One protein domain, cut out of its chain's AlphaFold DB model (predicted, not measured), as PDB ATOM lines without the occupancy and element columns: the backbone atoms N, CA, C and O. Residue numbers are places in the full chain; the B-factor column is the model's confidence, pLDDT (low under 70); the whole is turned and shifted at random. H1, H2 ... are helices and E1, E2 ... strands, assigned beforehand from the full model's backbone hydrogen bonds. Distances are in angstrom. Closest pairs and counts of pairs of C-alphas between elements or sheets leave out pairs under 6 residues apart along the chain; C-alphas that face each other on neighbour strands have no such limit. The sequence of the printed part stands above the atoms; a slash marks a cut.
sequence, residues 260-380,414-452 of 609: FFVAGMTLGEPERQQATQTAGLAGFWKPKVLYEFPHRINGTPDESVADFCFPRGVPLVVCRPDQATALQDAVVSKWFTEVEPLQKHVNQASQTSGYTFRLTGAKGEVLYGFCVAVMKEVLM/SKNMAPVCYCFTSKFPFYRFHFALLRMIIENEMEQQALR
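Overview. This is residues 260 to 380 and 414 to 452 of the 609 residues of the protein "uDENN domain-containing protein" of Nothophytophthora sp. Chile5 (UniProt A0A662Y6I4). A strongly twisted sheet of seven strands, with the long E6 and E7 side by side in its core, curls round the short helix H2; the long helix H5 and the shorter H3 cover its opposite face, H4 packs beside H3, and H1 lies off the sheet. Residues 447 to 452 of H5 stick out. The printed part has 160 residues, with five named helices and seven named strands in the order E1 H1 E2 E3 H2 E4 H3 H4 E5 E6 E7 H5; the class is mixed, helices and strands. The sheet is branched and its neighbour pairs are antiparallel. The whole is compact, with a radius of gyration of the C-alphas of 16.1 A and spans of 46 by 34 by 31 A.

Along the chain. Find C-alpha 260 at (107.417, 161.892, 131.924), where E1 begins, residues 260 to 264. Next come H1, residues 269 to 278; E2, 283 to 285; E3, 288 to 293; H2, 304 to 309; E4, 314 to 319; H3, 321 to 327; H4, 339 to 348; and E5, 355 to 360. From C-alpha 366 at (111.086, 154.356, 146.039), E6 runs 34.2 A, residues 366 to 377. E7, residues 415 to 426, measures 35.3 A, and H5, residues 431 to 452, measures 31.7 A, ending at C-alpha 452 at (104.839, 180.335, 116.451).

Arrangement. Start at E7, which has E1 and E4 on one side and E6 on the other side. Look for N 370 and O 424 at 2.8 A between E6 and E7, N 261 and O 423 at 2.9 A between E1 and E7, and N 317 and O 417 at 2.9 A between E4 and E7. Edge strands follow: E3 by E1, N 262 and O 291 at 2.9 A; E2 by E4, N 285 and O 314 at 2.9 A; E5 by E6, a hairpin, N 357 and O 369 at 3.0 A. H2 is on the sheet, its closest C-alpha to E1 being Ala 306, 5.5 A from that of Ala 263. On the opposite face, H5 runs along the strands at a height over the sheet of 8.9 A; the C-alphas of His 434 and Phe 370 of E6 are its closest to that strand, 6.7 A apart. H3, on the same face as H5, has a height over the sheet of 7.8 A; its closest C-alphas to E7 are those of Pro 321 and Lys 415, 6.0 A apart. H3 and H4 only just touch, with 3 pairs of C-alphas within 8 A, Leu 327 and Gln 343 closest at 7.0 A; H4 only grazes the sheet. H1 is not on the sheet. In H1, H3, H4 and H5 every O i to N i+4 pair is within hydrogen-bond range; H2 has 0 of 2, and 3 of 3 O i to N i+3 pairs.

Size, cuts and confidence. The C-alphas of Asp 322 and Lys 363, the two farthest apart, are 50.0 A apart. Residues 381 to 413 are not printed; C-alphas 380 and 414 are 12.6 A apart across the cut. The link from H3 to H4 is long, 11 residues. The mean pLDDT of the printed part is 82.1, with values under 70 at residues 268 to 280, 295 to 302, 349 to 352, 379 to 380 and 452.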
ATOM      1  N   PHE A 260     107.481 160.441 132.034       89.88
ATOM      2  CA  PHE A 260     107.417 161.892 131.924       89.88
ATOM      3  C   PHE A 260     105.956 162.293 131.757       89.88
ATOM      4  O   PHE A 260     105.242 161.693 130.956       89.88
ATOM      5  N   PHE A 261     105.506 163.298 132.489       90.25
ATOM      6  CA  PHE A 261     104.153 163.805 132.343       90.25
ATOM      7  C   PHE A 261     104.104 165.302 132.624       90.25
ATOM      8  O   PHE A 261     104.939 165.861 133.339       90.25
ATOM      9  N   VAL A 262     103.106 165.944 132.032       91.56
ATOM     10  CA  VAL A 262     102.757 167.334 132.294       91.56
ATOM     11  C   VAL A 262     101.443 167.319 133.068       91.56
ATOM     12  O   VAL A 262     100.526 166.578 132.717       91.56
ATOM     13  N   ALA A 263     101.354 168.098 134.138       92.06
ATOM     14  CA  ALA A 263     100.182 168.237 134.990       92.06
ATOM     15  C   ALA A 263      99.803 169.716 135.117       92.06
ATOM     16  O   ALA A 263     100.660 170.594 135.087       92.06
ATOM     17  N   GLY A 264      98.523 170.007 135.291       90.88
ATOM     18  CA  GLY A 264      98.017 171.368 135.462       90.88
ATOM     19  C   GLY A 264      96.499 171.335 135.500       90.88
ATOM     20  O   GLY A 264      95.930 170.327 135.910       90.88
ATOM     21  N   MET A 265      95.828 172.404 135.080       87.12
ATOM     22  CA  MET A 265      94.365 172.436 135.041       87.12
ATOM     23  C   MET A 265      93.825 172.655 133.631       87.12
ATOM     24  O   MET A 265      94.427 173.350 132.818       87.12
ATOM     25  N   THR A 266      92.644 172.102 133.377       81.50
ATOM     26  CA  THR A 266      91.798 172.455 132.236       81.50
ATOM     27  C   THR A 266      90.470 172.963 132.771       81.50
ATOM     28  O   THR A 266      89.913 172.363 133.694       81.50
ATOM     29  N   LEU A 267      89.986 174.076 132.218       73.81
ATOM     30  CA  LEU A 267      88.727 174.692 132.623       73.81
ATOM     31  C   LEU A 267      87.627 174.291 131.633       73.81
ATOM     32  O   LEU A 267      87.542 174.851 130.541       73.81
ATOM     33  N   GLY A 268      86.798 173.311 131.994       69.69
ATOM     34  CA  GLY A 268      85.622 172.959 131.197       69.69
ATOM     35  C   GLY A 268      84.492 173.986 131.331       69.69
ATOM     36  O   GLY A 268      84.343 174.625 132.372       69.69
ATOM     37  N   GLU A 269      83.630 174.092 130.315       63.47
ATOM     38  CA  GLU A 269      82.382 174.876 130.374       63.47
ATOM     39  C   GLU A 269      81.528 174.622 131.642       63.47
ATOM     40  O   GLU A 269      81.193 175.597 132.317       63.47
ATOM     41  N   PRO A 270      81.208 173.373 132.056       62.56
ATOM     42  CA  PRO A 270      80.385 173.156 133.253       62.56
ATOM     43  C   PRO A 270      81.101 173.570 134.550       62.56
ATOM     44  O   PRO A 270      80.497 174.186 135.426       62.56
ATOM     45  N   GLU A 271      82.405 173.296 134.646       65.06
ATOM     46  CA  GLU A 271      83.261 173.682 135.778       65.06
ATOM     47  C   GLU A 271      83.332 175.218 135.919       65.06
ATOM     48  O   GLU A 271      83.216 175.763 137.021       65.06
ATOM     49  N   ARG A 272      83.434 175.933 134.790       65.69
ATOM     50  CA  ARG A 272      83.395 177.399 134.708       65.69
ATOM     51  C   ARG A 272      82.050 177.966 135.158       65.69
ATOM     52  O   ARG A 272      82.033 178.912 135.949       65.69
ATOM     53  N   GLN A 273      80.937 177.423 134.661       60.88
ATOM     54  CA  GLN A 273      79.593 177.905 135.002       60.88
ATOM     55  C   GLN A 273      79.322 177.776 136.505       60.88
ATOM     56  O   GLN A 273      78.794 178.710 137.105       60.88
ATOM     57  N   GLN A 274      79.751 176.673 137.124       62.22
ATOM     58  CA  GLN A 274      79.603 176.453 138.561       62.22
ATOM     59  C   GLN A 274      80.466 177.419 139.390       62.22
ATOM     60  O   GLN A 274      79.938 178.098 140.270       62.22
ATOM     61  N   ALA A 275      81.763 177.559 139.086       63.28
ATOM     62  CA  ALA A 275      82.654 178.461 139.830       63.28
ATOM     63  C   ALA A 275      82.248 179.943 139.719       63.28
ATOM     64  O   ALA A 275      82.302 180.687 140.700       63.28
ATOM     65  N   THR A 276      81.766 180.364 138.544       63.72
ATOM     66  CA  THR A 276      81.274 181.736 138.318       63.72
ATOM     67  C   THR A 276      80.014 182.047 139.143       63.72
ATOM     68  O   THR A 276      79.774 183.208 139.458       63.72
ATOM     69  N   GLN A 277      79.227 181.034 139.529       58.22
ATOM     70  CA  GLN A 277      78.004 181.214 140.322       58.22
ATOM     71  C   GLN A 277      78.241 181.254 141.839       58.22
ATOM     72  O   GLN A 277      77.451 181.881 142.542       58.22
ATOM     73  N   THR A 278      79.283 180.595 142.364       56.53
ATOM     74  CA  THR A 278      79.437 180.391 143.820       56.53
ATOM     75  C   THR A 278      80.606 181.116 144.483       56.53
ATOM     76  O   THR A 278      80.488 181.436 145.664       56.53
ATOM     77  N   ALA A 279      81.723 181.372 143.787       56.81
ATOM     78  CA  ALA A 279      82.922 181.946 144.426       56.81
ATOM     79  C   ALA A 279      83.833 182.800 143.516       56.81
ATOM     80  O   ALA A 279      84.739 183.465 144.016       56.81
ATOM     81  N   GLY A 280      83.610 182.803 142.198       68.81
ATOM     82  CA  GLY A 280      84.567 183.338 141.228       68.81
ATOM     83  C   GLY A 280      85.602 182.290 140.795       68.81
ATOM     84  O   GLY A 280      85.609 181.159 141.273       68.81
ATOM     85  N   LEU A 281      86.461 182.648 139.835       76.38
ATOM     86  CA  LEU A 281      87.412 181.703 139.224       76.38
ATOM     87  C   LEU A 281      88.718 181.528 140.023       76.38
ATOM     88  O   LEU A 281      89.370 180.490 139.904       76.38
ATOM     89  N   ALA A 282      89.115 182.522 140.823       81.19
ATOM     90  CA  ALA A 282      90.351 182.467 141.603       81.19
ATOM     91  C   ALA A 282      90.246 181.431 142.734       81.19
ATOM     92  O   ALA A 282      89.300 181.461 143.520       81.19
ATOM     93  N   GLY A 283      91.220 180.528 142.839       85.50
ATOM     94  CA  GLY A 283      91.179 179.446 143.824       85.50
ATOM     95  C   GLY A 283      92.048 178.251 143.452       85.50
ATOM     96  O   GLY A 283      92.849 178.320 142.523       85.50
ATOM     97  N   PHE A 284      91.892 177.152 144.187       89.38
ATOM     98  CA  PHE A 284      92.588 175.893 143.923       89.38
ATOM     99  C   PHE A 284      91.696 174.921 143.144       89.38
ATOM    100  O   PHE A 284      90.571 174.641 143.552       89.38
ATOM    101  N   TRP A 285      92.223 174.383 142.048       89.69
ATOM    102  CA  TRP A 285      91.520 173.498 141.118       89.69
ATOM    103  C   TRP A 285      92.121 172.087 141.112       89.69
ATOM    104  O   TRP A 285      93.316 171.923 141.368       89.69
ATOM    105  N   LYS A 286      91.320 171.055 140.804       89.31
ATOM    106  CA  LYS A 286      91.830 169.672 140.718       89.31
ATOM    107  C   LYS A 286      92.876 169.574 139.591       89.31
ATOM    108  O   LYS A 286      92.553 169.947 138.459       89.31
ATOM    109  N   PRO A 287      94.096 169.072 139.859       91.19
ATOM    110  CA  PRO A 287      95.081 168.853 138.816       91.19
ATOM    111  C   PRO A 287      94.652 167.689 137.912       91.19
ATOM    112  O   PRO A 287      94.036 166.718 138.348       91.19
ATOM    113  N   LYS A 288      94.975 167.799 136.626       89.06
ATOM    114  CA  LYS A 288      94.706 166.810 135.579       89.06
ATOM    115  C   LYS A 288      96.011 166.539 134.826       89.06
ATOM    116  O   LYS A 288      96.841 167.443 134.674       89.06
ATOM    117  N   VAL A 289      96.209 165.304 134.362       88.75
ATOM    118  CA  VAL A 289      97.354 164.958 133.505       88.75
ATOM    119  C   VAL A 289      97.088 165.495 132.100       88.75
ATOM    120  O   VAL A 289      96.095 165.163 131.461       88.75
ATOM    121  N   LEU A 290      97.985 166.365 131.657       86.44
ATOM    122  CA  LEU A 290      97.921 167.148 130.426       86.44
ATOM    123  C   LEU A 290      98.595 166.420 129.255       86.44
ATOM    124  O   LEU A 290      98.152 166.503 128.113       86.44
ATOM    125  N   TYR A 291      99.666 165.689 129.563       85.88
ATOM    126  CA  TYR A 291     100.448 164.876 128.637       85.88
ATOM    127  C   TYR A 291     101.137 163.755 129.430       85.88
ATOM    128  O   TYR A 291     101.589 164.002 130.545       85.88
ATOM    129  N   GLU A 292     101.253 162.546 128.871       85.88
ATOM    130  CA  GLU A 292     101.986 161.420 129.477       85.88
ATOM    131  C   GLU A 292     102.829 160.692 128.418       85.88
ATOM    132  O   GLU A 292     102.355 160.382 127.319       85.88
ATOM    133  N   PHE A 293     104.078 160.392 128.779       82.19
ATOM    134  CA  PHE A 293     105.047 159.616 128.015       82.19
ATOM    135  C   PHE A 293     105.750 158.584 128.927       82.19
ATOM    136  O   PHE A 293     106.213 158.953 130.007       82.19
ATOM    137  N   PRO A 294     105.921 157.315 128.507       79.75
ATOM    138  CA  PRO A 294     105.427 156.728 127.262       79.75
ATOM    139  C   PRO A 294     103.895 156.627 127.249       79.75
ATOM    140  O   PRO A 294     103.269 156.333 128.266       79.75
ATOM    141  N   HIS A 295     103.291 156.877 126.088       69.56
ATOM    142  CA  HIS A 295     101.837 156.943 125.964       69.56
ATOM    143  C   HIS A 295     101.197 155.554 126.123       69.56
ATOM    144  O   HIS A 295     101.565 154.603 125.426       69.56
ATOM    145  N   ARG A 296     100.234 155.420 127.040       66.44
ATOM    146  CA  ARG A 296      99.559 154.147 127.325       66.44
ATOM    147  C   ARG A 296      98.387 153.938 126.372       66.44
ATOM    148  O   ARG A 296      97.299 154.437 126.614       66.44
ATOM    149  N   ILE A 297      98.595 153.123 125.335       57.06
ATOM    150  CA  ILE A 297      97.601 152.846 124.275       57.06
ATOM    151  C   ILE A 297      96.228 152.403 124.832       57.06
ATOM    152  O   ILE A 297      95.207 152.744 124.250       57.06
ATOM    153  N   ASN A 298      96.196 151.683 125.965       47.38
ATOM    154  CA  ASN A 298      94.977 151.122 126.572       47.38
ATOM    155  C   ASN A 298      94.815 151.446 128.075       47.38
ATOM    156  O   ASN A 298      94.129 150.714 128.786       47.38
ATOM    157  N   GLY A 299      95.492 152.471 128.600       51.59
ATOM    158  CA  GLY A 299      95.424 152.818 130.023       51.59
ATOM    159  C   GLY A 299      94.962 154.251 130.218       51.59
ATOM    160  O   GLY A 299      95.554 155.152 129.634       51.59
ATOM    161  N   THR A 300      93.958 154.475 131.069       54.75
ATOM    162  CA  THR A 300      93.688 155.826 131.572       54.75
ATOM    163  C   THR A 300      94.943 156.354 132.276       54.75
ATOM    164  O   THR A 300      95.550 155.589 133.041       54.75
ATOM    165  N   PRO A 301      95.352 157.616 132.042       61.88
ATOM    166  CA  PRO A 301      96.447 158.210 132.792       61.88
ATOM    167  C   PRO A 301      96.108 158.173 134.281       61.88
ATOM    168  O   PRO A 301      94.950 158.306 134.682       61.88
ATOM    169  N   ASP A 302      97.126 157.960 135.106       69.19
ATOM    170  CA  ASP A 302      96.951 157.899 136.552       69.19
ATOM    171  C   ASP A 302      96.805 159.325 137.097       69.19
ATOM    172  O   ASP A 302      97.795 159.987 137.415       69.19
ATOM    173  N   GLU A 303      95.562 159.821 137.142       73.38
ATOM    174  CA  GLU A 303      95.249 161.182 137.597       73.38
ATOM    175  C   GLU A 303      95.815 161.479 138.991       73.38
ATOM    176  O   GLU A 303      96.205 162.617 139.247       73.38
ATOM    177  N   SER A 304      95.938 160.465 139.858       79.94
ATOM    178  CA  SER A 304      96.462 160.634 141.219       79.94
ATOM    179  C   SER A 304      97.911 161.128 141.244       79.94
ATOM    180  O   SER A 304      98.324 161.809 142.178       79.94
ATOM    181  N   VAL A 305      98.691 160.871 140.186       83.56
ATOM    182  CA  VAL A 305     100.072 161.361 140.076       83.56
ATOM    183  C   VAL A 305     100.106 162.892 139.931       83.56
ATOM    184  O   VAL A 305     101.046 163.538 140.398       83.56
ATOM    185  N   ALA A 306      99.062 163.497 139.355       87.81
ATOM    186  CA  ALA A 306      98.949 164.949 139.225       87.81
ATOM    187  C   ALA A 306      98.713 165.644 140.584       87.81
ATOM    188  O   ALA A 306      99.177 166.773 140.778       87.81
ATOM    189  N   ASP A 307      98.088 164.960 141.550       90.88
ATOM    190  CA  ASP A 307      97.910 165.461 142.920       90.88
ATOM    191  C   ASP A 307      99.259 165.617 143.653       90.88
ATOM    192  O   ASP A 307      99.431 166.539 144.447       90.88
ATOM    193  N   PHE A 308     100.276 164.806 143.331       91.19
ATOM    194  CA  PHE A 308     101.632 164.976 143.883       91.19
ATOM    195  C   PHE A 308     102.388 166.168 143.278       91.19
ATOM    196  O   PHE A 308     103.235 166.764 143.949       91.19
ATOM    197  N   CYS A 309     102.076 166.559 142.037       91.44
ATOM    198  CA  CYS A 309     102.575 167.811 141.463       91.44
ATOM    199  C   CYS A 309     101.970 169.027 142.169       91.44
ATOM    200  O   CYS A 309     102.687 169.998 142.409       91.44
ATOM    201  N   PHE A 310     100.686 168.961 142.534       92.00
ATOM    202  CA  PHE A 310      99.956 170.055 143.172       92.00
ATOM    203  C   PHE A 310      99.179 169.586 144.417       92.00
ATOM    204  O   PHE A 310      97.951 169.508 144.373       92.00
ATOM    205  N   PRO A 311      99.845 169.361 145.573       87.31
ATOM    206  CA  PRO A 311      99.211 168.772 146.766       87.31
ATOM    207  C   PRO A 311      98.079 169.590 147.406       87.31
ATOM    208  O   PRO A 311      97.419 169.121 148.327       87.31
ATOM    209  N   ARG A 312      97.878 170.838 146.966       86.81
ATOM    210  CA  ARG A 312      96.778 171.722 147.388       86.81
ATOM    211  C   ARG A 312      95.787 172.026 146.255       86.81
ATOM    212  O   ARG A 312      94.909 172.856 146.450       86.81
ATOM    213  N   GLY A 313      95.945 171.396 145.093       89.06
ATOM    214  CA  GLY A 313      95.344 171.817 143.830       89.06
ATOM    215  C   GLY A 313      96.190 172.848 143.073       89.06
ATOM    216  O   GLY A 313      97.141 173.426 143.608       89.06
ATOM    217  N   VAL A 314      95.838 173.070 141.809       91.75
ATOM    218  CA  VAL A 314      96.451 174.068 140.921       91.75
ATOM    219  C   VAL A 314      95.884 175.446 141.269       91.75
ATOM    220  O   VAL A 314      94.665 175.611 141.196       91.75
ATOM    221  N   PRO A 315      96.701 176.444 141.649       91.69
ATOM    222  CA  PRO A 315      96.199 177.792 141.879       91.69
ATOM    223  C   PRO A 315      95.862 178.481 140.548       91.69
ATOM    224  O   PRO A 315      96.736 178.653 139.699       91.69
ATOM    225  N   LEU A 316      94.611 178.916 140.390       90.75
ATOM    226  CA  LEU A 316      94.192 179.833 139.332       90.75
ATOM    227  C   LEU A 316      94.203 181.261 139.879       90.75
ATOM    228  O   LEU A 316      93.549 181.550 140.885       90.75
ATOM    229  N   VAL A 317      94.929 182.149 139.204       89.94
ATOM    230  CA  VAL A 317      95.070 183.562 139.567       89.94
ATOM    231  C   VAL A 317      94.480 184.431 138.461       89.94
ATOM    232  O   VAL A 317      94.759 184.231 137.279       89.94
ATOM    233  N   VAL A 318      93.662 185.408 138.846       88.12
ATOM    234  CA  VAL A 318      93.058 186.376 137.926       88.12
ATOM    235  C   VAL A 318      93.935 187.630 137.909       88.12
ATOM    236  O   VAL A 318      94.016 188.358 138.897       88.12
ATOM    237  N   CYS A 319      94.621 187.864 136.793       87.44
ATOM    238  CA  CYS A 319      95.628 188.908 136.620       87.44
ATOM    239  C   CYS A 319      95.143 190.010 135.669       87.44
ATOM    240  O   CYS A 319      94.354 189.774 134.750       87.44
ATOM    241  N   ARG A 320      95.675 191.226 135.820       88.56
ATOM    242  CA  ARG A 320      95.614 192.229 134.744       88.56
ATOM    243  C   ARG A 320      96.565 191.843 133.590       88.56
ATOM    244  O   ARG A 320      97.492 191.067 133.825       88.56
ATOM    245  N   PRO A 321      96.372 192.339 132.351       86.31
ATOM    246  CA  PRO A 321      97.194 191.933 131.202       86.31
ATOM    247  C   PRO A 321      98.699 192.218 131.347       86.31
ATOM    248  O   PRO A 321      99.521 191.411 130.917       86.31
ATOM    249  N   ASP A 322      99.064 193.323 131.994       86.88
ATOM    250  CA  ASP A 322     100.440 193.685 132.356       86.88
ATOM    251  C   ASP A 322     101.048 192.676 133.346       86.88
ATOM    252  O   ASP A 322     102.125 192.129 133.110       86.88
ATOM    253  N   GLN A 323     100.311 192.353 134.412       87.56
ATOM    254  CA  GLN A 323     100.717 191.373 135.424       87.56
ATOM    255  C   GLN A 323     100.838 189.964 134.835       87.56
ATOM    256  O   GLN A 323     101.795 189.256 135.128       87.56
ATOM    257  N   ALA A 324      99.895 189.564 133.981       86.56
ATOM    258  CA  ALA A 324      99.927 188.285 133.281       86.56
ATOM    259  C   ALA A 324     101.156 188.172 132.369       86.56
ATOM    260  O   ALA A 324     101.803 187.133 132.359       86.56
ATOM    261  N   THR A 325     101.532 189.252 131.676       87.00
ATOM    262  CA  THR A 325     102.733 189.287 130.824       87.00
ATOM    263  C   THR A 325     104.019 189.158 131.647       87.00
ATOM    264  O   THR A 325     104.937 188.461 131.234       87.00
ATOM    265  N   ALA A 326     104.078 189.766 132.837       86.44
ATOM    266  CA  ALA A 326     105.212 189.630 133.758       86.44
ATOM    267  C   ALA A 326     105.290 188.257 134.462       86.44
ATOM    268  O   ALA A 326     106.333 187.908 135.013       86.44
ATOM    269  N   LEU A 327     104.188 187.502 134.486       87.81
ATOM    270  CA  LEU A 327     104.103 186.164 135.076       87.81
ATOM    271  C   LEU A 327     104.181 185.038 134.037       87.81
ATOM    272  O   LEU A 327     104.418 183.901 134.428       87.81
ATOM    273  N   GLN A 328     103.963 185.314 132.751       88.50
ATOM    274  CA  GLN A 328     103.994 184.314 131.688       88.50
ATOM    275  C   GLN A 328     105.376 183.646 131.618       88.50
ATOM    276  O   GLN A 328     106.411 184.305 131.671       88.50
ATOM    277  N   ASP A 329     105.362 182.317 131.566       87.94
ATOM    278  CA  ASP A 329     106.518 181.418 131.583       87.94
ATOM    279  C   ASP A 329     107.464 181.550 132.797       87.94
ATOM    280  O   ASP A 329     108.554 180.976 132.834       87.94
ATOM    281  N   ALA A 330     107.026 182.233 133.861       87.94
ATOM    282  CA  ALA A 330     107.777 182.316 135.105       87.94
ATOM    283  C   ALA A 330     107.792 180.973 135.855       87.94
ATOM    284  O   ALA A 330     106.750 180.349 136.083       87.94
ATOM    285  N   VAL A 331     108.977 180.550 136.312       88.19
ATOM    286  CA  VAL A 331     109.146 179.326 137.110       88.19
ATOM    287  C   VAL A 331     108.666 179.557 138.545       88.19
ATOM    288  O   VAL A 331     109.134 180.460 139.242       88.19
ATOM    289  N   VAL A 332     107.758 178.705 139.019       87.69
ATOM    290  CA  VAL A 332     107.107 178.820 140.329       87.69
ATOM    291  C   VAL A 332     107.282 177.538 141.141       87.69
ATOM    292  O   VAL A 332     107.157 176.422 140.648       87.69
ATOM    293  N   SER A 333     107.573 177.715 142.428       84.38
ATOM    294  CA  SER A 333     107.848 176.642 143.398       84.38
ATOM    295  C   SER A 333     107.029 176.776 144.689       84.38
ATOM    296  O   SER A 333     107.226 176.019 145.638       84.38
ATOM    297  N   LYS A 334     106.104 177.743 144.739       85.06
ATOM    298  CA  LYS A 334     105.165 177.976 145.842       85.06
ATOM    299  C   LYS A 334     103.803 178.357 145.276       85.06
ATOM    300  O   LYS A 334     103.720 179.142 144.337       85.06
ATOM    301  N   TRP A 335     102.742 177.816 145.861       88.62
ATOM    302  CA  TRP A 335     101.381 177.983 145.356       88.62
ATOM    303  C   TRP A 335     100.698 179.194 145.993       88.62
ATOM    304  O   TRP A 335     100.527 179.235 147.213       88.62
ATOM    305  N   PHE A 336     100.290 180.153 145.163       86.44
ATOM    306  CA  PHE A 336      99.605 181.380 145.569       86.44
ATOM    307  C   PHE A 336      98.372 181.599 144.694       86.44
ATOM    308  O   PHE A 336      98.465 181.488 143.477       86.44
ATOM    309  N   THR A 337      97.241 181.939 145.308       86.31
ATOM    310  CA  THR A 337      95.992 182.333 144.624       86.31
ATOM    311  C   THR A 337      95.890 183.846 144.392       86.31
ATOM    312  O   THR A 337      94.965 184.312 143.735       86.31
ATOM    313  N   GLU A 338      96.839 184.616 144.929       85.94
ATOM    314  CA  GLU A 338      96.902 186.078 144.870       85.94
ATOM    315  C   GLU A 338      98.100 186.534 144.025       85.94
ATOM    316  O   GLU A 338      99.168 185.916 144.056       85.94
ATOM    317  N   VAL A 339      97.941 187.646 143.299       86.81
ATOM    318  CA  VAL A 339      98.962 188.157 142.366       86.81
ATOM    319  C   VAL A 339     100.197 188.696 143.092       86.81
ATOM    320  O   VAL A 339     101.320 188.438 142.668       86.81
ATOM    321  N   GLU A 340     100.021 189.438 144.187       88.88
ATOM    322  CA  GLU A 340     101.118 190.169 144.841       88.88
ATOM    323  C   GLU A 340     102.157 189.232 145.491       88.88
ATOM    324  O   GLU A 340     103.358 189.412 145.246       88.88
ATOM    325  N   PRO A 341     101.762 188.177 146.244       87.25
ATOM    326  CA  PRO A 341     102.710 187.190 146.758       87.25
ATOM    327  C   PRO A 341     103.380 186.385 145.637       87.25
ATOM    328  O   PRO A 341     104.568 186.077 145.737       87.25
ATOM    329  N   LEU A 342     102.642 186.085 144.558       86.31
ATOM    330  CA  LEU A 342     103.153 185.364 143.393       86.31
ATOM    331  C   LEU A 342     104.231 186.169 142.659       86.31
ATOM    332  O   LEU A 342     105.321 185.654 142.427       86.31
ATOM    333  N   GLN A 343     103.968 187.441 142.350       87.06
ATOM    334  CA  GLN A 343     104.922 188.321 141.673       87.06
ATOM    335  C   GLN A 343     106.168 188.564 142.535       87.06
ATOM    336  O   GLN A 343     107.291 188.522 142.033       87.06
ATOM    337  N   LYS A 344     106.000 188.731 143.855       87.00
ATOM    338  CA  LYS A 344     107.128 188.798 144.793       87.00
ATOM    339  C   LYS A 344     107.945 187.504 144.802       87.00
ATOM    340  O   LYS A 344     109.171 187.581 144.836       87.00
ATOM    341  N   HIS A 345     107.298 186.337 144.764       84.69
ATOM    342  CA  HIS A 345     107.992 185.049 144.669       84.69
ATOM    343  C   HIS A 345     108.753 184.923 143.350       84.69
ATOM    344  O   HIS A 345     109.932 184.607 143.395       84.69
ATOM    345  N   VAL A 346     108.135 185.223 142.204       85.81
ATOM    346  CA  VAL A 346     108.789 185.178 140.880       85.81
ATOM    347  C   VAL A 346     110.021 186.088 140.832       85.81
ATOM    348  O   VAL A 346     111.091 185.636 140.440       85.81
ATOM    349  N   ASN A 347     109.915 187.321 141.332       84.25
ATOM    350  CA  ASN A 347     111.032 188.275 141.367       84.25
ATOM    351  C   ASN A 347     112.175 187.873 142.325       84.25
ATOM    352  O   ASN A 347     113.275 188.411 142.225       84.25
ATOM    353  N   GLN A 348     111.917 186.983 143.290       79.56
ATOM    354  CA  GLN A 348     112.900 186.504 144.275       79.56
ATOM    355  C   GLN A 348     113.390 185.076 143.997       79.56
ATOM    356  O   GLN A 348     114.397 184.648 144.562       79.56
ATOM    357  N   ALA A 349     112.673 184.318 143.168       68.25
ATOM    358  CA  ALA A 349     112.998 182.948 142.830       68.25
ATOM    359  C   ALA A 349     114.137 182.908 141.812       68.25
ATOM    360  O   ALA A 349     114.183 183.671 140.851       68.25
ATOM    361  N   SER A 350     115.043 181.950 141.981       62.53
ATOM    362  CA  SER A 350     115.954 181.603 140.903       62.53
ATOM    363  C   SER A 350     115.182 180.898 139.781       62.53
ATOM    364  O   SER A 350     114.341 180.034 140.040       62.53
ATOM    365  N   GLN A 351     115.556 181.169 138.526       60.88
ATOM    366  CA  GLN A 351     115.110 180.411 137.339       60.88
ATOM    367  C   GLN A 351     115.369 178.894 137.474       60.88
ATOM    368  O   GLN A 351     114.788 178.068 136.780       60.88
ATOM    369  N   THR A 352     116.233 178.505 138.414       59.22
ATOM    370  CA  THR A 352     116.548 177.119 138.749       59.22
ATOM    371  C   THR A 352     115.551 176.441 139.698       59.22
ATOM    372  O   THR A 352     115.767 175.269 140.020       59.22
ATOM    373  N   SER A 353     114.500 177.124 140.170       75.94
ATOM    374  CA  SER A 353     113.598 176.561 141.182       75.94
ATOM    375  C   SER A 353     112.799 175.351 140.670       75.94
ATOM    376  O   SER A 353     112.424 175.258 139.506       75.94
ATOM    377  N   GLY A 354     112.593 174.381 141.555       86.19
ATOM    378  CA  GLY A 354     111.966 173.094 141.273       86.19
ATOM    379  C   GLY A 354     111.857 172.298 142.569       86.19
ATOM    380  O   GLY A 354     112.489 172.649 143.569       86.19
ATOM    381  N   TYR A 355     111.038 171.255 142.576       91.44
ATOM    382  CA  TYR A 355     110.744 170.466 143.770       91.44
ATOM    383  C   TYR A 355     110.748 168.971 143.452       91.44
ATOM    384  O   TYR A 355     110.747 168.553 142.293       91.44
ATOM    385  N   THR A 356     110.825 168.142 144.491       93.00
ATOM    386  CA  THR A 356     110.831 166.687 144.332       93.00
ATOM    387  C   THR A 356     109.915 166.049 145.361       93.00
ATOM    388  O   THR A 356     110.075 166.295 146.554       93.00
ATOM    389  N   PHE A 357     108.977 165.220 144.902       92.25
ATOM    390  CA  PHE A 357     108.192 164.345 145.769       92.25
ATOM    391  C   PHE A 357     108.758 162.921 145.764       92.25
ATOM    392  O   PHE A 357     109.513 162.531 144.870       92.25
ATOM    393  N   ARG A 358     108.387 162.132 146.772       91.25
ATOM    394  CA  ARG A 358     108.751 160.719 146.898       91.25
ATOM    395  C   ARG A 358     107.479 159.885 146.975       91.25
ATOM    396  O   ARG A 358     106.708 160.045 147.915       91.25
ATOM    397  N   LEU A 359     107.303 158.967 146.032       88.19
ATOM    398  CA  LEU A 359     106.343 157.874 146.150       88.19
ATOM    399  C   LEU A 359     107.057 156.680 146.785       88.19
ATOM    400  O   LEU A 359     108.200 156.377 146.435       88.19
ATOM    401  N   THR A 360     106.381 156.007 147.710       88.00
ATOM    402  CA  THR A 360     106.847 154.744 148.293       88.00
ATOM    403  C   THR A 360     105.801 153.688 147.968       88.00
ATOM    404  O   THR A 360     104.646 153.822 148.366       88.00
ATOM    405  N   GLY A 361     106.181 152.681 147.185       79.44
ATOM    406  CA  GLY A 361     105.301 151.572 146.831       79.44
ATOM    407  C   GLY A 361     105.101 150.608 148.001       79.44
ATOM    408  O   GLY A 361     105.900 150.570 148.934       79.44
ATOM    409  N   ALA A 362     104.076 149.756 147.915       75.62
ATOM    410  CA  ALA A 362     103.752 148.766 148.951       75.62
ATOM    411  C   ALA A 362     104.887 147.758 149.254       75.62
ATOM    412  O   ALA A 362     104.862 147.098 150.284       75.62
ATOM    413  N   LYS A 363     105.889 147.647 148.368       79.56
ATOM    414  CA  LYS A 363     107.093 146.814 148.536       79.56
ATOM    415  C   LYS A 363     108.312 147.580 149.081       79.56
ATOM    416  O   LYS A 363     109.430 147.097 148.967       79.56
ATOM    417  N   GLY A 364     108.133 148.811 149.563       77.31
ATOM    418  CA  GLY A 364     109.231 149.696 149.978       77.31
ATOM    419  C   GLY A 364     110.004 150.356 148.825       77.31
ATOM    420  O   GLY A 364     110.821 151.240 149.073       77.31
ATOM    421  N   GLU A 365     109.726 149.986 147.568       80.62
ATOM    422  CA  GLU A 365     110.317 150.607 146.376       80.62
ATOM    423  C   GLU A 365     110.075 152.123 146.352       80.62
ATOM    424  O   GLU A 365     108.962 152.597 146.601       80.62
ATOM    425  N   VAL A 366     111.115 152.889 146.022       84.12
ATOM    426  CA  VAL A 366     111.086 154.356 146.039       84.12
ATOM    427  C   VAL A 366     111.109 154.914 144.621       84.12
ATOM    428  O   VAL A 366     111.975 154.562 143.821       84.12
ATOM    429  N   LEU A 367     110.189 155.836 144.333       87.75
ATOM    430  CA  LEU A 367     110.134 156.576 143.076       87.75
ATOM    431  C   LEU A 367     110.166 158.083 143.357       87.75
ATOM    432  O   LEU A 367     109.344 158.610 144.107       87.75
ATOM    433  N   TYR A 368     111.122 158.782 142.756       91.06
ATOM    434  CA  TYR A 368     111.311 160.223 142.884       91.06
ATOM    435  C   TYR A 368     110.587 160.946 141.748       91.06
ATOM    436  O   TYR A 368     110.843 160.665 140.578       91.06
ATOM    437  N   GLY A 369     109.693 161.874 142.089       93.38
ATOM    438  CA  GLY A 369     109.023 162.771 141.147       93.38
ATOM    439  C   GLY A 369     109.728 164.121 141.096       93.38
ATOM    440  O   GLY A 369     109.544 164.919 142.007       93.38
ATOM    441  N   PHE A 370     110.546 164.379 140.074       94.06
ATOM    442  CA  PHE A 370     111.254 165.649 139.866       94.06
ATOM    443  C   PHE A 370     110.376 166.597 139.066       94.06
ATOM    444  O   PHE A 370     110.122 166.317 137.898       94.06
ATOM    445  N   CYS A 371     109.935 167.699 139.668       94.56
ATOM    446  CA  CYS A 371     108.928 168.583 139.096       94.56
ATOM    447  C   CYS A 371     109.430 170.033 138.975       94.56
ATOM    448  O   CYS A 371     110.041 170.580 139.899       94.56
ATOM    449  N   VAL A 372     109.120 170.679 137.850       93.81
ATOM    450  CA  VAL A 372     109.316 172.117 137.607       93.81
ATOM    451  C   VAL A 372     107.987 172.687 137.123       93.81
ATOM    452  O   VAL A 372     107.428 172.175 136.155       93.81
ATOM    453  N   ALA A 373     107.469 173.720 137.790       93.06
ATOM    454  CA  ALA A 373     106.203 174.344 137.416       93.06
ATOM    455  C   ALA A 373     106.410 175.744 136.834       93.06
ATOM    456  O   ALA A 373     107.251 176.506 137.306       93.06
ATOM    457  N   VAL A 374     105.640 176.054 135.795       92.19
ATOM    458  CA  VAL A 374     105.785 177.231 134.934       92.19
ATOM    459  C   VAL A 374     104.415 177.878 134.768       92.19
ATOM    460  O   VAL A 374     103.454 177.196 134.421       92.19
ATOM    461  N   MET A 375     104.296 179.172 135.043       91.81
ATOM    462  CA  MET A 375     103.035 179.908 134.903       91.81
ATOM    463  C   MET A 375     102.649 180.080 133.433       91.81
ATOM    464  O   MET A 375     103.450 180.555 132.636       91.81
ATOM    465  N   LYS A 376     101.405 179.746 133.082       90.19
ATOM    466  CA  LYS A 376     100.861 179.912 131.730       90.19
ATOM    467  C   LYS A 376      99.458 180.509 131.753       90.19
ATOM    468  O   LYS A 376      98.699 180.315 132.707       90.19
ATOM    469  N   GLU A 377      99.115 181.225 130.689       87.75
ATOM    470  CA  GLU A 377      97.751 181.681 130.429       87.75
ATOM    471  C   GLU A 377      96.811 180.493 130.163       87.75
ATOM    472  O   GLU A 377      97.075 179.627 129.327       87.75
ATOM    473  N   VAL A 378      95.691 180.445 130.886       82.88
ATOM    474  CA  VAL A 378      94.667 179.405 130.747       82.88
ATOM    475  C   VAL A 378      93.675 179.829 129.671       82.88
ATOM    476  O   VAL A 378      92.737 180.589 129.937       82.88
ATOM    477  N   LEU A 379      93.861 179.321 128.451       69.00
ATOM    478  CA  LEU A 379      92.894 179.525 127.375       69.00
ATOM    479  C   LEU A 379      91.563 178.830 127.688       69.00
ATOM    480  O   LEU A 379      91.511 177.638 127.994       69.00
ATOM    481  N   MET A 380      90.469 179.580 127.556       60.16
ATOM    482  CA  MET A 380      89.114 179.043 127.640       60.16
ATOM    483  C   MET A 380      88.731 178.408 126.300       60.16
ATOM    484  O   MET A 380      88.578 179.107 125.299       60.16
ATOM    485  N   SER A 414      90.454 190.739 132.482       79.56
ATOM    486  CA  SER A 414      91.485 190.038 133.242       79.56
ATOM    487  C   SER A 414      91.883 188.720 132.575       79.56
ATOM    488  O   SER A 414      91.014 187.947 132.166       79.56
ATOM    489  N   LYS A 415      93.186 188.437 132.532       86.94
ATOM    490  CA  LYS A 415      93.741 187.155 132.088       86.94
ATOM    491  C   LYS A 415      93.773 186.161 133.245       86.94
ATOM    492  O   LYS A 415      94.015 186.547 134.386       86.94
ATOM    493  N   ASN A 416      93.560 184.883 132.953       88.12
ATOM    494  CA  ASN A 416      93.599 183.820 133.954       88.12
ATOM    495  C   ASN A 416      94.918 183.054 133.821       88.12
ATOM    496  O   ASN A 416      95.215 182.535 132.750       88.12
ATOM    497  N   MET A 417      95.700 182.992 134.895       90.69
ATOM    498  CA  MET A 417      97.041 182.406 134.920       90.69
ATOM    499  C   MET A 417      97.079 181.219 135.884       90.69
ATOM    500  O   MET A 417      96.635 181.344 137.026       90.69
ATOM    501  N   ALA A 418      97.649 180.090 135.461       92.50
ATOM    502  CA  ALA A 418      97.850 178.915 136.310       92.50
ATOM    503  C   ALA A 418      99.209 178.249 136.039       92.50
ATOM    504  O   ALA A 418      99.703 178.298 134.909       92.50
ATOM    505  N   PRO A 419      99.835 177.607 137.039       93.44
ATOM    506  CA  PRO A 419     101.065 176.860 136.833       93.44
ATOM    507  C   PRO A 419     100.805 175.515 136.144       93.44
ATOM    508  O   PRO A 419      99.919 174.750 136.527       93.44
ATOM    509  N   VAL A 420     101.654 175.199 135.172       93.12
ATOM    510  CA  VAL A 420     101.771 173.900 134.510       93.12
ATOM    511  C   VAL A 420     103.065 173.239 134.981       93.12
ATOM    512  O   VAL A 420     104.145 173.813 134.863       93.12
ATOM    513  N   CYS A 421     102.961 172.042 135.548       94.00
ATOM    514  CA  CYS A 421     104.068 171.271 136.097       94.00
ATOM    515  C   CYS A 421     104.565 170.216 135.105       94.00
ATOM    516  O   CYS A 421     103.827 169.308 134.732       94.00
ATOM    517  N   TYR A 422     105.847 170.278 134.772       93.56
ATOM    518  CA  TYR A 422     106.586 169.267 134.025       93.56
ATOM    519  C   TYR A 422     107.274 168.350 135.026       93.56
ATOM    520  O   TYR A 422     108.035 168.842 135.862       93.56
ATOM    521  N   CYS A 423     107.017 167.042 134.971       94.00
ATOM    522  CA  CYS A 423     107.561 166.133 135.971       94.00
ATOM    523  C   CYS A 423     108.057 164.795 135.398       94.00
ATOM    524  O   CYS A 423     107.406 164.157 134.569       94.00
ATOM    525  N   PHE A 424     109.229 164.357 135.869       92.06
ATOM    526  CA  PHE A 424     109.753 163.004 135.654       92.06
ATOM    527  C   PHE A 424     109.549 162.166 136.909       92.06
ATOM    528  O   PHE A 424     109.913 162.600 137.998       92.06
ATOM    529  N   THR A 425     109.086 160.929 136.756       90.31
ATOM    530  CA  THR A 425     109.201 159.898 137.796       90.31
ATOM    531  C   THR A 425     110.386 158.987 137.497       90.31
ATOM    532  O   THR A 425     110.490 158.463 136.394       90.31
ATOM    533  N   SER A 426     111.289 158.771 138.454       87.00
ATOM    534  CA  SER A 426     112.443 157.876 138.291       87.00
ATOM    535  C   SER A 426     112.802 157.161 139.590       87.00
ATOM    536  O   SER A 426     112.664 157.716 140.677       87.00
ATOM    537  N   LYS A 427     113.310 155.931 139.479       85.06
ATOM    538  CA  LYS A 427     113.916 155.188 140.598       85.06
ATOM    539  C   LYS A 427     115.269 155.784 141.012       85.06
ATOM    540  O   LYS A 427     115.730 155.561 142.127       85.06
ATOM    541  N   PHE A 428     115.903 156.561 140.130       82.75
ATOM    542  CA  PHE A 428     117.255 157.077 140.317       82.75
ATOM    543  C   PHE A 428     117.251 158.522 140.850       82.75
ATOM    544  O   PHE A 428     116.723 159.418 140.184       82.75
ATOM    545  N   PRO A 429     117.901 158.808 141.997       83.81
ATOM    546  CA  PRO A 429     117.962 160.143 142.601       83.81
ATOM    547  C   PRO A 429     118.942 161.098 141.878       83.81
ATOM    548  O   PRO A 429     119.724 161.816 142.500       83.81
ATOM    549  N   PHE A 430     118.936 161.138 140.542       84.00
ATOM    550  CA  PHE A 430     119.832 161.989 139.744       84.00
ATOM    551  C   PHE A 430     119.302 163.432 139.621       84.00
ATOM    552  O   PHE A 430     119.038 163.913 138.520       84.00
ATOM    553  N   TYR A 431     119.144 164.137 140.749       84.75
ATOM    554  CA  TYR A 431     118.529 165.477 140.824       84.75
ATOM    555  C   TYR A 431     119.042 166.454 139.753       84.75
ATOM    556  O   TYR A 431     118.253 167.021 139.001       84.75
ATOM    557  N   ARG A 432     120.369 166.636 139.647       82.00
ATOM    558  CA  ARG A 432     120.971 167.601 138.704       82.00
ATOM    559  C   ARG A 432     120.668 167.262 137.243       82.00
ATOM    560  O   ARG A 432     120.448 168.178 136.461       82.00
ATOM    561  N   PHE A 433     120.640 165.975 136.896       82.56
ATOM    562  CA  PHE A 433     120.338 165.508 135.544       82.56
ATOM    563  C   PHE A 433     118.862 165.735 135.198       82.56
ATOM    564  O   PHE A 433     118.570 166.396 134.206       82.56
ATOM    565  N   HIS A 434     117.937 165.263 136.040       84.38
ATOM    566  CA  HIS A 434     116.502 165.397 135.774       84.38
ATOM    567  C   HIS A 434     116.059 166.865 135.717       84.38
ATOM    568  O   HIS A 434     115.320 167.234 134.809       84.38
ATOM    569  N   PHE A 435     116.554 167.731 136.611       87.56
ATOM    570  CA  PHE A 435     116.236 169.162 136.551       87.56
ATOM    571  C   PHE A 435     116.859 169.878 135.345       87.56
ATOM    572  O   PHE A 435     116.219 170.770 134.798       87.56
ATOM    573  N   ALA A 436     118.065 169.502 134.903       83.31
ATOM    574  CA  ALA A 436     118.639 170.048 133.670       83.31
ATOM    575  C   ALA A 436     117.823 169.627 132.436       83.31
ATOM    576  O   ALA A 436     117.517 170.458 131.587       83.31
ATOM    577  N   LEU A 437     117.404 168.358 132.378       84.44
ATOM    578  CA  LEU A 437     116.582 167.830 131.289       84.44
ATOM    579  C   LEU A 437     115.187 168.479 131.246       84.44
ATOM    580  O   LEU A 437     114.720 168.821 130.165       84.44
ATOM    581  N   LEU A 438     114.541 168.697 132.401       87.62
ATOM    582  CA  LEU A 438     113.253 169.406 132.473       87.62
ATOM    583  C   LEU A 438     113.364 170.850 131.987       87.62
ATOM    584  O   LEU A 438     112.512 171.280 131.217       87.62
ATOM    585  N   ARG A 439     114.409 171.582 132.396       85.50
ATOM    586  CA  ARG A 439     114.630 172.960 131.929       85.50
ATOM    587  C   ARG A 439     114.826 173.015 130.422       85.50
ATOM    588  O   ARG A 439     114.085 173.732 129.775       85.50
ATOM    589  N   MET A 440     115.684 172.164 129.863       81.81
ATOM    590  CA  MET A 440     115.895 172.084 128.413       81.81
ATOM    591  C   MET A 440     114.599 171.768 127.636       81.81
ATOM    592  O   MET A 440     114.401 172.267 126.532       81.81
ATOM    593  N   ILE A 441     113.698 170.950 128.199       84.06
ATOM    594  CA  ILE A 441     112.374 170.682 127.608       84.06
ATOM    595  C   ILE A 441     111.481 171.931 127.661       84.06
ATOM    596  O   ILE A 441     110.849 172.256 126.658       84.06
ATOM    597  N   ILE A 442     111.439 172.623 128.803       85.94
ATOM    598  CA  ILE A 442     110.640 173.840 129.018       85.94
ATOM    599  C   ILE A 442     111.137 174.993 128.135       85.94
ATOM    600  O   ILE A 442     110.340 175.596 127.426       85.94
ATOM    601  N   GLU A 443     112.443 175.261 128.143       84.69
ATOM    602  CA  GLU A 443     113.112 176.318 127.374       84.69
ATOM    603  C   GLU A 443     112.854 176.142 125.871       84.69
ATOM    604  O   GLU A 443     112.370 177.060 125.215       84.69
ATOM    605  N   ASN A 444     113.043 174.927 125.342       81.25
ATOM    606  CA  ASN A 444     112.714 174.610 123.951       81.25
ATOM    607  C   ASN A 444     111.207 174.762 123.657       81.25
ATOM    608  O   ASN A 444     110.836 175.229 122.585       81.25
ATOM    609  N   GLU A 445     110.307 174.409 124.585       81.44
ATOM    610  CA  GLU A 445     108.872 174.648 124.376       81.44
ATOM    611  C   GLU A 445     108.547 176.151 124.314       81.44
ATOM    612  O   GLU A 445     107.784 176.570 123.444       81.44
ATOM    613  N   MET A 446     109.157 176.969 125.179       80.94
ATOM    614  CA  MET A 446     109.011 178.430 125.173       80.94
ATOM    615  C   MET A 446     109.539 179.054 123.875       80.94
ATOM    616  O   MET A 446     108.850 179.870 123.263       80.94
ATOM    617  N   GLU A 447     110.719 178.641 123.402       77.81
ATOM    618  CA  GLU A 447     111.279 179.089 122.119       77.81
ATOM    619  C   GLU A 447     110.346 178.750 120.945       77.81
ATOM    620  O   GLU A 447     110.051 179.605 120.107       77.81
ATOM    621  N   GLN A 448     109.802 177.530 120.913       74.50
ATOM    622  CA  GLN A 448     108.838 177.109 119.892       74.50
ATOM    623  C   GLN A 448     107.527 177.909 119.954       74.50
ATOM    624  O   GLN A 448     106.947 178.225 118.912       74.50
ATOM    625  N   GLN A 449     107.052 178.275 121.148       71.25
ATOM    626  CA  GLN A 449     105.889 179.154 121.301       71.25
ATOM    627  C   GLN A 449     106.180 180.585 120.821       71.25
ATOM    628  O   GLN A 449     105.344 181.175 120.129       71.25
ATOM    629  N   ALA A 450     107.366 181.128 121.109       73.44
ATOM    630  CA  ALA A 450     107.788 182.438 120.617       73.44
ATOM    631  C   ALA A 450     107.853 182.476 119.077       73.44
ATOM    632  O   ALA A 450     107.273 183.370 118.460       73.44
ATOM    633  N   LEU A 451     108.460 181.464 118.445       72.44
ATOM    634  CA  LEU A 451     108.539 181.334 116.982       72.44
ATOM    635  C   LEU A 451     107.156 181.198 116.317       72.44
ATOM    636  O   LEU A 451     106.893 181.807 115.278       72.44
ATOM    637  N   ARG A 452     106.233 180.445 116.926       65.12
ATOM    638  CA  ARG A 452     104.839 180.335 116.451       65.12
ATOM    639  C   ARG A 452     104.061 181.641 116.600       65.12
ATOM    640  O   ARG A 452     103.203 181.945 115.775       65.12
TER     641      ARG A 452